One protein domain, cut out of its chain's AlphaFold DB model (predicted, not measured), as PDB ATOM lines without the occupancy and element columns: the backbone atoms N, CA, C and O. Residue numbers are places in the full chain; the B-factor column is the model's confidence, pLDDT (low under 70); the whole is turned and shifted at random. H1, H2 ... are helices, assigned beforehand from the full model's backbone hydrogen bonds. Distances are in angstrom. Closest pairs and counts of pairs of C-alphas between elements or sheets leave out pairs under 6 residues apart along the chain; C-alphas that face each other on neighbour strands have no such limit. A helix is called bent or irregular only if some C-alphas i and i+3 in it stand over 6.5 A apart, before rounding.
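Overview. This is residues 18 to 101 of the 183 residues of an uncharacterized protein of Alternaria tenuissima (UniProt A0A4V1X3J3). Kinked helix H2 crosses H4, which leads into H5 in a nearly straight row, and H1 lies between H2 and H5. H3 is at one end and H6 at the other, where residues 89 to 95 stick out. The printed part has 84 residues with six named helices, H1 to H6 in order, and is all helix; it is loose, with a radius of gyration of the C-alphas of 16.0 A and spans of 46 by 32 by 24 A.

Along the chain. Find C-alpha 27 at (13.969, 63.027, 188.325); from there H2 runs 28.0 A to residue 49, with a kink of 73 degrees near residue 34, and is irregular, C-alphas 29 and 32 being 9.4 A apart. H4 is residues 67 to 77, 15.8 A; H1 is 18 to 25, H5 80 to 88, H3 57 to 61. H6, residues 93 to 101, ends at (40.949, 53.527, 193.751).

Arrangement. Residues 38 to 48 of H2 touch H4, closest at C-alphas Lys 42 and Tyr 72, 4.7 A, at a steep tilt of 53 degrees, opposite ways. H2 touches H3 with residues 48 to 49 alone, C-alphas Phe 49 and Tyr 57 being closest at 4.8 A. H1 touches H5, closest at C-alphas Asn 25 and Leu 83, 7.3 A. H6 touches no helix. Every O i to N i+4 pair is within hydrogen-bond range in H1, H5 and H6, against 16 of 19 in H2, 6 of 7 in H4 and 0 of 1 in H3, where 2 of 2 O i to N i+3 pairs are.

Size, cuts and confidence. The farthest C-alphas, Gly 54 and Tyr 93, are 46.7 A apart. The printed part has no cut, no link is long, and no printed residue is under 70 in pLDDT.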
ATOM      1  N   LEU A  18      22.740  52.391 183.834       93.50
ATOM      2  CA  LEU A  18      22.608  53.838 183.617       93.50
ATOM      3  C   LEU A  18      21.152  54.316 183.713       93.50
ATOM      4  O   LEU A  18      20.891  55.284 184.416       93.50
ATOM      5  N   THR A  19      20.207  53.599 183.098       93.19
ATOM      6  CA  THR A  19      18.763  53.900 183.159       93.19
ATOM      7  C   THR A  19      18.269  54.061 184.589       93.19
ATOM      8  O   THR A  19      17.727  55.103 184.943       93.19
ATOM      9  N   LYS A  20      18.560  53.081 185.444       93.50
ATOM     10  CA  LYS A  20      18.149  53.097 186.847       93.50
ATOM     11  C   LYS A  20      18.896  54.156 187.661       93.50
ATOM     12  O   LYS A  20      18.331  54.750 188.575       93.50
ATOM     13  N   CYS A  21      20.163  54.420 187.334       94.12
ATOM     14  CA  CYS A  21      20.908  55.526 187.931       94.12
ATOM     15  C   CYS A  21      20.253  56.872 187.607       94.12
ATOM     16  O   CYS A  21      20.044  57.656 188.523       94.12
ATOM     17  N   VAL A  22      19.893  57.125 186.350       93.62
ATOM     18  CA  VAL A  22      19.240  58.371 185.929       93.62
ATOM     19  C   VAL A  22      17.863  58.518 186.581       93.62
ATOM     20  O   VAL A  22      17.605  59.540 187.208       93.62
ATOM     21  N   GLU A  23      17.018  57.486 186.530       92.38
ATOM     22  CA  GLU A  23      15.675  57.490 187.137       92.38
ATOM     23  C   GLU A  23      15.696  57.853 188.626       92.38
ATOM     24  O   GLU A  23      14.952  58.722 189.075       92.38
ATOM     25  N   ASN A  24      16.570  57.200 189.392       91.75
ATOM     26  CA  ASN A  24      16.609  57.366 190.842       91.75
ATOM     27  C   ASN A  24      17.260  58.681 191.273       91.75
ATOM     28  O   ASN A  24      17.117  59.087 192.428       91.75
ATOM     29  N   ASN A  25      18.042  59.310 190.391       91.50
ATOM     30  CA  ASN A  25      18.925  60.395 190.791       91.50
ATOM     31  C   ASN A  25      18.666  61.723 190.089       91.50
ATOM     32  O   ASN A  25      18.921  62.756 190.692       91.50
ATOM     33  N   LEU A  26      18.107  61.738 188.885       89.81
ATOM     34  CA  LEU A  26      17.857  62.970 188.136       89.81
ATOM     35  C   LEU A  26      16.366  63.235 187.821       89.81
ATOM     36  O   LEU A  26      16.080  63.815 186.772       89.81
ATOM     37  N   PRO A  27      15.382  62.873 188.679       81.31
ATOM     38  CA  PRO A  27      13.969  63.027 188.325       81.31
ATOM     39  C   PRO A  27      13.556  64.496 188.131       81.31
ATOM     40  O   PRO A  27      12.709  64.782 187.289       81.31
ATOM     41  N   MET A  28      14.171  65.428 188.870       75.44
ATOM     42  CA  MET A  28      13.866  66.862 188.766       75.44
ATOM     43  C   MET A  28      14.527  67.544 187.561       75.44
ATOM     44  O   MET A  28      13.966  68.497 187.039       75.44
ATOM     45  N   SER A  29      15.694  67.064 187.120       77.31
ATOM     46  CA  SER A  29      16.440  67.664 186.001       77.31
ATOM     47  C   SER A  29      15.827  67.298 184.650       77.31
ATOM     48  O   SER A  29      15.644  68.138 183.775       77.31
ATOM     49  N   ILE A  30      15.428  66.035 184.504       81.62
ATOM     50  CA  ILE A  30      14.900  65.505 183.245       81.62
ATOM     51  C   ILE A  30      13.392  65.749 183.095       81.62
ATOM     52  O   ILE A  30      12.879  65.863 181.979       81.62
ATOM     53  N   GLY A  31      12.664  65.798 184.215       83.00
ATOM     54  CA  GLY A  31      11.205  65.810 184.224       83.00
ATOM     55  C   GLY A  31      10.586  64.490 183.736       83.00
ATOM     56  O   GLY A  31      11.218  63.668 183.073       83.00
ATOM     57  N   GLY A  32       9.311  64.261 184.060       83.00
ATOM     58  CA  GLY A  32       8.639  62.993 183.736       83.00
ATOM     59  C   GLY A  32       8.585  62.696 182.232       83.00
ATOM     60  O   GLY A  32       8.921  61.594 181.804       83.00
ATOM     61  N   ILE A  33       8.228  63.698 181.423       86.12
ATOM     62  CA  ILE A  33       8.111  63.559 179.962       86.12
ATOM     63  C   ILE A  33       9.489  63.340 179.324       86.12
ATOM     64  O   ILE A  33       9.654  62.415 178.532       86.12
ATOM     65  N   GLY A  34      10.498  64.125 179.723       88.25
ATOM     66  CA  GLY A  34      11.862  63.982 179.210       88.25
ATOM     67  C   GLY A  34      12.464  62.611 179.517       88.25
ATOM     68  O   GLY A  34      13.174  62.043 178.687       88.25
ATOM     69  N   LEU A  35      12.122  62.026 180.670       90.38
ATOM     70  CA  LEU A  35      12.629  60.723 181.090       90.38
ATOM     71  C   LEU A  35      12.054  59.606 180.221       90.38
ATOM     72  O   LEU A  35      12.779  58.687 179.842       90.38
ATOM     73  N   VAL A  36      10.767  59.697 179.882       92.12
ATOM     74  CA  VAL A  36      10.107  58.758 178.970       92.12
ATOM     75  C   VAL A  36      10.704  58.867 177.568       92.12
ATOM     76  O   VAL A  36      11.099  57.848 177.004       92.12
ATOM     77  N   SER A  37      10.845  60.082 177.031       92.50
ATOM     78  CA  SER A  37      11.439  60.301 175.706       92.50
ATOM     79  C   SER A  37      12.882  59.799 175.626       92.50
ATOM     80  O   SER A  37      13.247  59.131 174.661       92.50
ATOM     81  N   TRP A  38      13.689  60.051 176.659       94.69
ATOM     82  CA  TRP A  38      15.067  59.567 176.733       94.69
ATOM     83  C   TRP A  38      15.150  58.036 176.739       94.69
ATOM     84  O   TRP A  38      15.931  57.457 175.980       94.69
ATOM     85  N   LYS A  39      14.318  57.362 177.545       94.44
ATOM     86  CA  LYS A  39      14.258  55.893 177.562       94.44
ATOM     87  C   LYS A  39      13.830  55.330 176.216       94.44
ATOM     88  O   LYS A  39      14.433  54.368 175.756       94.44
ATOM     89  N   LEU A  40      12.822  55.937 175.590       94.81
ATOM     90  CA  LEU A  40      12.318  55.493 174.297       94.81
ATOM     91  C   LEU A  40      13.389  55.617 173.209       94.81
ATOM     92  O   LEU A  40      13.578  54.683 172.436       94.81
ATOM     93  N   ALA A  41      14.128  56.731 173.173       93.94
ATOM     94  CA  ALA A  41      15.241  56.915 172.242       93.94
ATOM     95  C   ALA A  41      16.333  55.854 172.451       93.94
ATOM     96  O   ALA A  41      16.821  55.252 171.491       93.94
ATOM     97  N   LYS A  42      16.664  55.567 173.716       94.38
ATOM     98  CA  LYS A  42      17.607  54.508 174.075       94.38
ATOM     99  C   LYS A  42      17.136  53.121 173.636       94.38
ATOM    100  O   LYS A  42      17.893  52.380 173.022       94.38
ATOM    101  N   GLU A  43      15.890  52.773 173.916       94.75
ATOM    102  CA  GLU A  43      15.329  51.480 173.534       94.75
ATOM    103  C   GLU A  43      15.265  51.319 172.009       94.75
ATOM    104  O   GLU A  43      15.612  50.262 171.478       94.75
ATOM    105  N   LYS A  44      14.870  52.377 171.293       94.56
ATOM    106  CA  LYS A  44      14.793  52.377 169.830       94.56
ATOM    107  C   LYS A  44      16.160  52.103 169.206       94.56
ATOM    108  O   LYS A  44      16.264  51.210 168.373       94.56
ATOM    109  N   GLY A  45      17.205  52.810 169.638       94.44
ATOM    110  CA  GLY A  45      18.559  52.568 169.140       94.44
ATOM    111  C   GLY A  45      19.103  51.192 169.523       94.44
ATOM    112  O   GLY A  45      19.682  50.509 168.683       94.44
ATOM    113  N   GLU A  46      18.856  50.733 170.752       93.88
ATOM    114  CA  GLU A  46      19.289  49.416 171.228       93.88
ATOM    115  C   GLU A  46      18.726  48.268 170.381       93.88
ATOM    116  O   GLU A  46      19.461  47.357 169.996       93.88
ATOM    117  N   ARG A  47      17.444  48.350 170.008       95.06
ATOM    118  CA  ARG A  47      16.794  47.371 169.123       95.06
ATOM    119  C   ARG A  47      17.385  47.336 167.713       95.06
ATOM    120  O   ARG A  47      17.333  46.294 167.072       95.06
ATOM    121  N   LEU A  48      17.947  48.445 167.233       94.12
ATOM    122  CA  LEU A  48      18.505  48.521 165.883       94.12
ATOM    123  C   LEU A  48      19.848  47.796 165.756       94.12
ATOM    124  O   LEU A  48      20.114  47.208 164.710       94.12
ATOM    125  N   PHE A  49      20.697  47.820 166.788       93.31
ATOM    126  CA  PHE A  49      22.037  47.227 166.691       93.31
ATOM    127  C   PHE A  49      22.182  45.874 167.390       93.31
ATOM    128  O   PHE A  49      23.076  45.106 167.036       93.31
ATOM    129  N   LYS A  50      21.342  45.558 168.385       92.62
ATOM    130  CA  LYS A  50      21.467  44.296 169.120       92.62
ATOM    131  C   LYS A  50      20.970  43.101 168.295       92.62
ATOM    132  O   LYS A  50      19.799  43.090 167.905       92.62
ATOM    133  N   PRO A  51      21.781  42.036 168.146       92.06
ATOM    134  CA  PRO A  51      21.371  40.816 167.444       92.06
ATOM    135  C   PRO A  51      20.134  40.141 168.049       92.06
ATOM    136  O   PRO A  51      19.335  39.557 167.327       92.06
ATOM    137  N   GLU A  52      19.943  40.270 169.366       92.25
ATOM    138  CA  GLU A  52      18.783  39.757 170.119       92.25
ATOM    139  C   GLU A  52      17.438  40.278 169.585       92.25
ATOM    140  O   GLU A  52      16.417  39.606 169.720       92.25
ATOM    141  N   TYR A  53      17.441  41.456 168.953       90.81
ATOM    142  CA  TYR A  53      16.266  42.092 168.355       90.81
ATOM    143  C   TYR A  53      16.295  42.074 166.817       90.81
ATOM    144  O   TYR A  53      15.513  42.775 166.179       90.81
ATOM    145  N   GLY A  54      17.188  41.281 166.211       90.88
ATOM    146  CA  GLY A  54      17.397  41.245 164.758       90.88
ATOM    147  C   GLY A  54      18.244  42.401 164.216       90.88
ATOM    148  O   GLY A  54      18.279  42.616 163.006       90.88
ATOM    149  N   GLY A  55      18.909  43.151 165.098       92.56
ATOM    150  CA  GLY A  55      19.792  44.255 164.745       92.56
ATOM    151  C   GLY A  55      21.195  43.822 164.311       92.56
ATOM    152  O   GLY A  55      21.582  42.662 164.449       92.56
ATOM    153  N   SER A  56      21.983  44.785 163.821       93.31
ATOM    154  CA  SER A  56      23.408  44.588 163.522       93.31
ATOM    155  C   SER A  56      24.265  45.741 164.037       93.31
ATOM    156  O   SER A  56      23.940  46.917 163.853       93.31
ATOM    157  N   TYR A  57      25.422  45.401 164.607       92.50
ATOM    158  CA  TYR A  57      26.452  46.370 164.978       92.50
ATOM    159  C   TYR A  57      27.045  47.107 163.763       92.50
ATOM    160  O   TYR A  57      27.627  48.178 163.932       92.50
ATOM    161  N   ASP A  58      26.840  46.611 162.536       93.44
ATOM    162  CA  ASP A  58      27.288  47.275 161.304       93.44
ATOM    163  C   ASP A  58      26.665  48.660 161.108       93.44
ATOM    164  O   ASP A  58      27.238  49.506 160.419       93.44
ATOM    165  N   LEU A  59      25.521  48.935 161.748       92.62
ATOM    166  CA  LEU A  59      24.893  50.256 161.744       92.62
ATOM    167  C   LEU A  59      25.840  51.360 162.234       92.62
ATOM    168  O   LEU A  59      25.796  52.477 161.720       92.62
ATOM    169  N   PHE A  60      26.743  51.054 163.173       93.75
ATOM    170  CA  PHE A  60      27.737  52.016 163.663       93.75
ATOM    171  C   PHE A  60      28.804  52.370 162.613       93.75
ATOM    172  O   PHE A  60      29.455  53.414 162.724       93.75
ATOM    173  N   ASN A  61      28.967  51.551 161.568       95.00
ATOM    174  CA  ASN A  61      29.897  51.797 160.462       95.00
ATOM    175  C   ASN A  61      29.266  52.620 159.325       95.00
ATOM    176  O   ASN A  61      29.989  53.175 158.499       95.00
ATOM    177  N   GLN A  62      27.936  52.751 159.286       94.75
ATOM    178  CA  GLN A  62      27.232  53.491 158.236       94.75
ATOM    179  C   GLN A  62      27.445  55.002 158.352       94.75
ATOM    180  O   GLN A  62      27.550  55.553 159.452       94.75
ATOM    181  N   ARG A  63      27.509  55.691 157.209       96.19
ATOM    182  CA  ARG A  63      27.612  57.153 157.137       96.19
ATOM    183  C   ARG A  63      26.607  57.699 156.106       96.19
ATOM    184  O   ARG A  63      26.620  57.207 154.980       96.19
ATOM    185  N   PRO A  64      25.777  58.703 156.459       94.19
ATOM    186  CA  PRO A  64      25.655  59.320 157.787       94.19
ATOM    187  C   PRO A  64      25.151  58.323 158.847       94.19
ATOM    188  O   PRO A  64      24.536  57.316 158.513       94.19
ATOM    189  N   ILE A  65      25.476  58.573 160.121       94.75
ATOM    190  CA  ILE A  65      25.018  57.715 161.224       94.75
ATOM    191  C   ILE A  65      23.488  57.835 161.310       94.75
ATOM    192  O   ILE A  65      22.993  58.964 161.313       94.75
ATOM    193  N   PRO A  66      22.739  56.719 161.399       94.94
ATOM    194  CA  PRO A  66      21.290  56.771 161.563       94.94
ATOM    195  C   PRO A  66      20.885  57.602 162.787       94.94
ATOM    196  O   PRO A  66      21.477  57.467 163.859       94.94
ATOM    197  N   GLU A  67      19.855  58.433 162.644       95.81
ATOM    198  CA  GLU A  67      19.423  59.383 163.681       95.81
ATOM    199  C   GLU A  67      19.083  58.700 165.015       95.81
ATOM    200  O   GLU A  67      19.449  59.189 166.083       95.81
ATOM    201  N   ASP A  68      18.468  57.518 164.964       95.75
ATOM    202  CA  ASP A  68      18.131  56.734 166.155       95.75
ATOM    203  C   ASP A  68      19.372  56.216 166.894       95.75
ATOM    204  O   ASP A  68      19.407  56.197 168.125       95.75
ATOM    205  N   ILE A  69      20.420  55.837 166.154       96.00
ATOM    206  CA  ILE A  69      21.707  55.427 166.729       96.00
ATOM    207  C   ILE A  69      22.429  56.644 167.314       96.00
ATOM    208  O   ILE A  69      22.976  56.569 168.413       96.00
ATOM    209  N   SER A  70      22.384  57.787 166.627       96.12
ATOM    210  CA  SER A  70      22.927  59.041 167.155       96.12
ATOM    211  C   SER A  70      22.233  59.445 168.460       96.12
ATOM    212  O   SER A  70      22.908  59.719 169.453       96.12
ATOM    213  N   SER A  71      20.900  59.383 168.495       96.25
ATOM    214  CA  SER A  71      20.082  59.672 169.678       96.25
ATOM    215  C   SER A  71      20.390  58.723 170.837       96.25
ATOM    216  O   SER A  71      20.501  59.160 171.984       96.25
ATOM    217  N   TYR A  72      20.598  57.437 170.546       96.19
ATOM    218  CA  TYR A  72      21.063  56.460 171.529       96.19
ATOM    219  C   TYR A  72      22.420  56.846 172.128       96.19
ATOM    220  O   TYR A  72      22.553  56.904 173.351       96.19
ATOM    221  N   CYS A  73      23.407  57.164 171.285       95.56
ATOM    222  CA  CYS A  73      24.744  57.549 171.737       95.56
ATOM    223  C   CYS A  73      24.718  58.809 172.608       95.56
ATOM    224  O   CYS A  73      25.379  58.851 173.643       95.56
ATOM    225  N   VAL A  74      23.931  59.818 172.222       95.88
ATOM    226  CA  VAL A  74      23.706  61.021 173.038       95.88
ATOM    227  C   VAL A  74      23.095  60.634 174.387       95.88
ATOM    228  O   VAL A  74      23.585  61.054 175.438       95.88
ATOM    229  N   GLY A  75      22.083  59.764 174.371       94.94
ATOM    230  CA  GLY A  75      21.419  59.265 175.568       94.94
ATOM    231  C   GLY A  75      22.352  58.559 176.559       94.94
ATOM    232  O   GLY A  75      22.114  58.658 177.765       94.94
ATOM    233  N   ASP A  76      23.414  57.903 176.092       95.25
ATOM    234  CA  ASP A  76      24.396  57.221 176.946       95.25
ATOM    235  C   ASP A  76      25.343  58.167 177.693       95.25
ATOM    236  O   ASP A  76      25.876  57.795 178.742       95.25
ATOM    237  N   VAL A  77      25.549  59.389 177.190       95.94
ATOM    238  CA  VAL A  77      26.571  60.303 177.727       95.94
ATOM    239  C   VAL A  77      26.011  61.584 178.333       95.94
ATOM    240  O   VAL A  77      26.616  62.120 179.261       95.94
ATOM    241  N   GLN A  78      24.853  62.067 177.868       94.81
ATOM    242  CA  GLN A  78      24.371  63.419 178.176       94.81
ATOM    243  C   GLN A  78      24.178  63.701 179.675       94.81
ATOM    244  O   GLN A  78      24.398  64.822 180.119       94.81
ATOM    245  N   TYR A  79      23.829  62.681 180.468       94.75
ATOM    246  CA  TYR A  79      23.578  62.826 181.907       94.75
ATOM    247  C   TYR A  79      24.753  62.399 182.794       94.75
ATOM    248  O   TYR A  79      24.674  62.512 184.018       94.75
ATOM    249  N   LEU A  80      25.853  61.901 182.219       95.25
ATOM    250  CA  LEU A  80      27.010  61.468 183.009       95.25
ATOM    251  C   LEU A  80      27.655  62.606 183.822       95.25
ATOM    252  O   LEU A  80      27.997  62.341 184.978       95.25
ATOM    253  N   PRO A  81      27.806  63.844 183.299       94.94
ATOM    254  CA  PRO A  81      28.348  64.955 184.083       94.94
ATOM    255  C   PRO A  81      27.482  65.283 185.303       94.94
ATOM    256  O   PRO A  81      27.990  65.344 186.418       94.94
ATOM    257  N   GLU A  82      26.165  65.379 185.120       94.56
ATOM    258  CA  GLU A  82      25.241  65.694 186.213       94.56
ATOM    259  C   GLU A  82      25.208  64.582 187.272       94.56
ATOM    260  O   GLU A  82      25.261  64.849 188.475       94.56
ATOM    261  N   LEU A  83      25.202  63.311 186.845       95.00
ATOM    262  CA  LEU A  83      25.338  62.176 187.761       95.00
ATOM    263  C   LEU A  83      26.651  62.249 188.545       95.00
ATOM    264  O   LEU A  83      26.662  62.004 189.752       95.00
ATOM    265  N   ARG A  84      27.764  62.570 187.875       94.25
ATOM    266  CA  ARG A  84      29.065  62.714 188.532       94.25
ATOM    267  C   ARG A  84      28.997  63.800 189.597       94.25
ATOM    268  O   ARG A  84      29.368  63.520 190.733       94.25
ATOM    269  N   ASP A  85      28.500  64.983 189.267       93.69
ATOM    270  CA  ASP A  85      28.457  66.104 190.207       93.69
ATOM    271  C   ASP A  85      27.556  65.800 191.407       93.69
ATOM    272  O   ASP A  85      27.940  66.031 192.557       93.69
ATOM    273  N   ARG A  86      26.408  65.158 191.162       92.75
ATOM    274  CA  ARG A  86      25.487  64.728 192.218       92.75
ATOM    275  C   ARG A  86      26.113  63.733 193.192       92.75
ATOM    276  O   ARG A  86      25.831  63.784 194.388       92.75
ATOM    277  N   PHE A  87      26.940  62.806 192.707       92.94
ATOM    278  CA  PHE A  87      27.554  61.796 193.570       92.94
ATOM    279  C   PHE A  87      28.886  62.221 194.175       92.94
ATOM    280  O   PHE A  87      29.211  61.735 195.253       92.94
ATOM    281  N   TYR A  88      29.662  63.052 193.484       90.88
ATOM    282  CA  TYR A  88      31.074  63.276 193.787       90.88
ATOM    283  C   TYR A  88      31.317  64.596 194.523       90.88
ATOM    284  O   TYR A  88      32.053  64.612 195.507       90.88
ATOM    285  N   THR A  89      30.674  65.691 194.102       88.88
ATOM    286  CA  THR A  89      31.060  67.059 194.501       88.88
ATOM    287  C   THR A  89      30.939  67.322 196.002       88.88
ATOM    288  O   THR A  89      31.750  68.045 196.564       88.88
ATOM    289  N   HIS A  90      29.964  66.709 196.673       86.19
ATOM    290  CA  HIS A  90      29.658  66.981 198.085       86.19
ATOM    291  C   HIS A  90      30.181  65.883 199.026       86.19
ATOM    292  O   HIS A  90      29.728  65.759 200.162       86.19
ATOM    293  N   ARG A  91      31.093  65.028 198.549       91.06
ATOM    294  CA  ARG A  91      31.644  63.915 199.334       91.06
ATOM    295  C   ARG A  91      32.995  64.271 199.927       91.06
ATOM    296  O   ARG A  91      33.786  64.964 199.300       91.06
ATOM    297  N   ALA A  92      33.268  63.745 201.118       91.81
ATOM    298  CA  ALA A  92      34.555  63.908 201.783       91.81
ATOM    299  C   ALA A  92      35.695  63.249 200.984       91.81
ATOM    300  O   ALA A  92      35.480  62.223 200.333       91.81
ATOM    301  N   TYR A  93      36.912  63.792 201.090       94.12
ATOM    302  CA  TYR A  93      38.093  63.271 200.387       94.12
ATOM    303  C   TYR A  93      38.325  61.762 200.579       94.12
ATOM    304  O   TYR A  93      38.464  61.079 199.568       94.12
ATOM    305  N   PRO A  94      38.227  61.176 201.795       94.88
ATOM    306  CA  PRO A  94      38.403  59.729 201.961       94.88
ATOM    307  C   PRO A  94      37.402  58.884 201.159       94.88
ATOM    308  O   PRO A  94      37.737  57.806 200.668       94.88
ATOM    309  N   TRP A  95      36.169  59.376 200.990       95.25
ATOM    310  CA  TRP A  95      35.171  58.718 200.146       95.25
ATOM    311  C   TRP A  95      35.561  58.807 198.669       95.25
ATOM    312  O   TRP A  95      35.445  57.825 197.934       95.25
ATOM    313  N   GLN A  96      36.035  59.978 198.233       95.25
ATOM    314  CA  GLN A  96      36.472  60.199 196.855       95.25
ATOM    315  C   GLN A  96      37.679  59.324 196.505       95.25
ATOM    316  O   GLN A  96      37.679  58.716 195.434       95.25
ATOM    317  N   ASP A  97      38.644  59.199 197.417       96.00
ATOM    318  CA  ASP A  97      39.816  58.335 197.270       96.00
ATOM    319  C   ASP A  97      39.403  56.868 197.152       96.00
ATOM    320  O   ASP A  97      39.794  56.192 196.202       96.00
ATOM    321  N   LEU A  98      38.526  56.391 198.046       96.50
ATOM    322  CA  LEU A  98      38.019  55.017 198.007       96.50
ATOM    323  C   LEU A  98      37.380  54.685 196.649       96.50
ATOM    324  O   LEU A  98      37.676  53.657 196.035       96.50
ATOM    325  N   VAL A  99      36.496  55.559 196.164       96.06
ATOM    326  CA  VAL A  99      35.832  55.370 194.868       96.06
ATOM    327  C   VAL A  99      36.819  55.508 193.709       96.06
ATOM    328  O   VAL A  99      36.696  54.783 192.718       96.06
ATOM    329  N   GLY A 100      37.790  56.414 193.819       96.38
ATOM    330  CA  GLY A 100      38.854  56.617 192.843       96.38
ATOM    331  C   GLY A 100      39.718  55.371 192.672       96.38
ATOM    332  O   GLY A 100      39.923  54.926 191.543       96.38
ATOM    333  N   GLU A 101      40.148  54.754 193.769       97.19
ATOM    334  CA  GLU A 101      40.949  53.527 193.751       97.19
ATOM    335  C   GLU A 101      40.189  52.348 193.131       97.19
ATOM    336  O   GLU A 101      40.707  51.686 192.228       97.19
TER     337      GLU A 101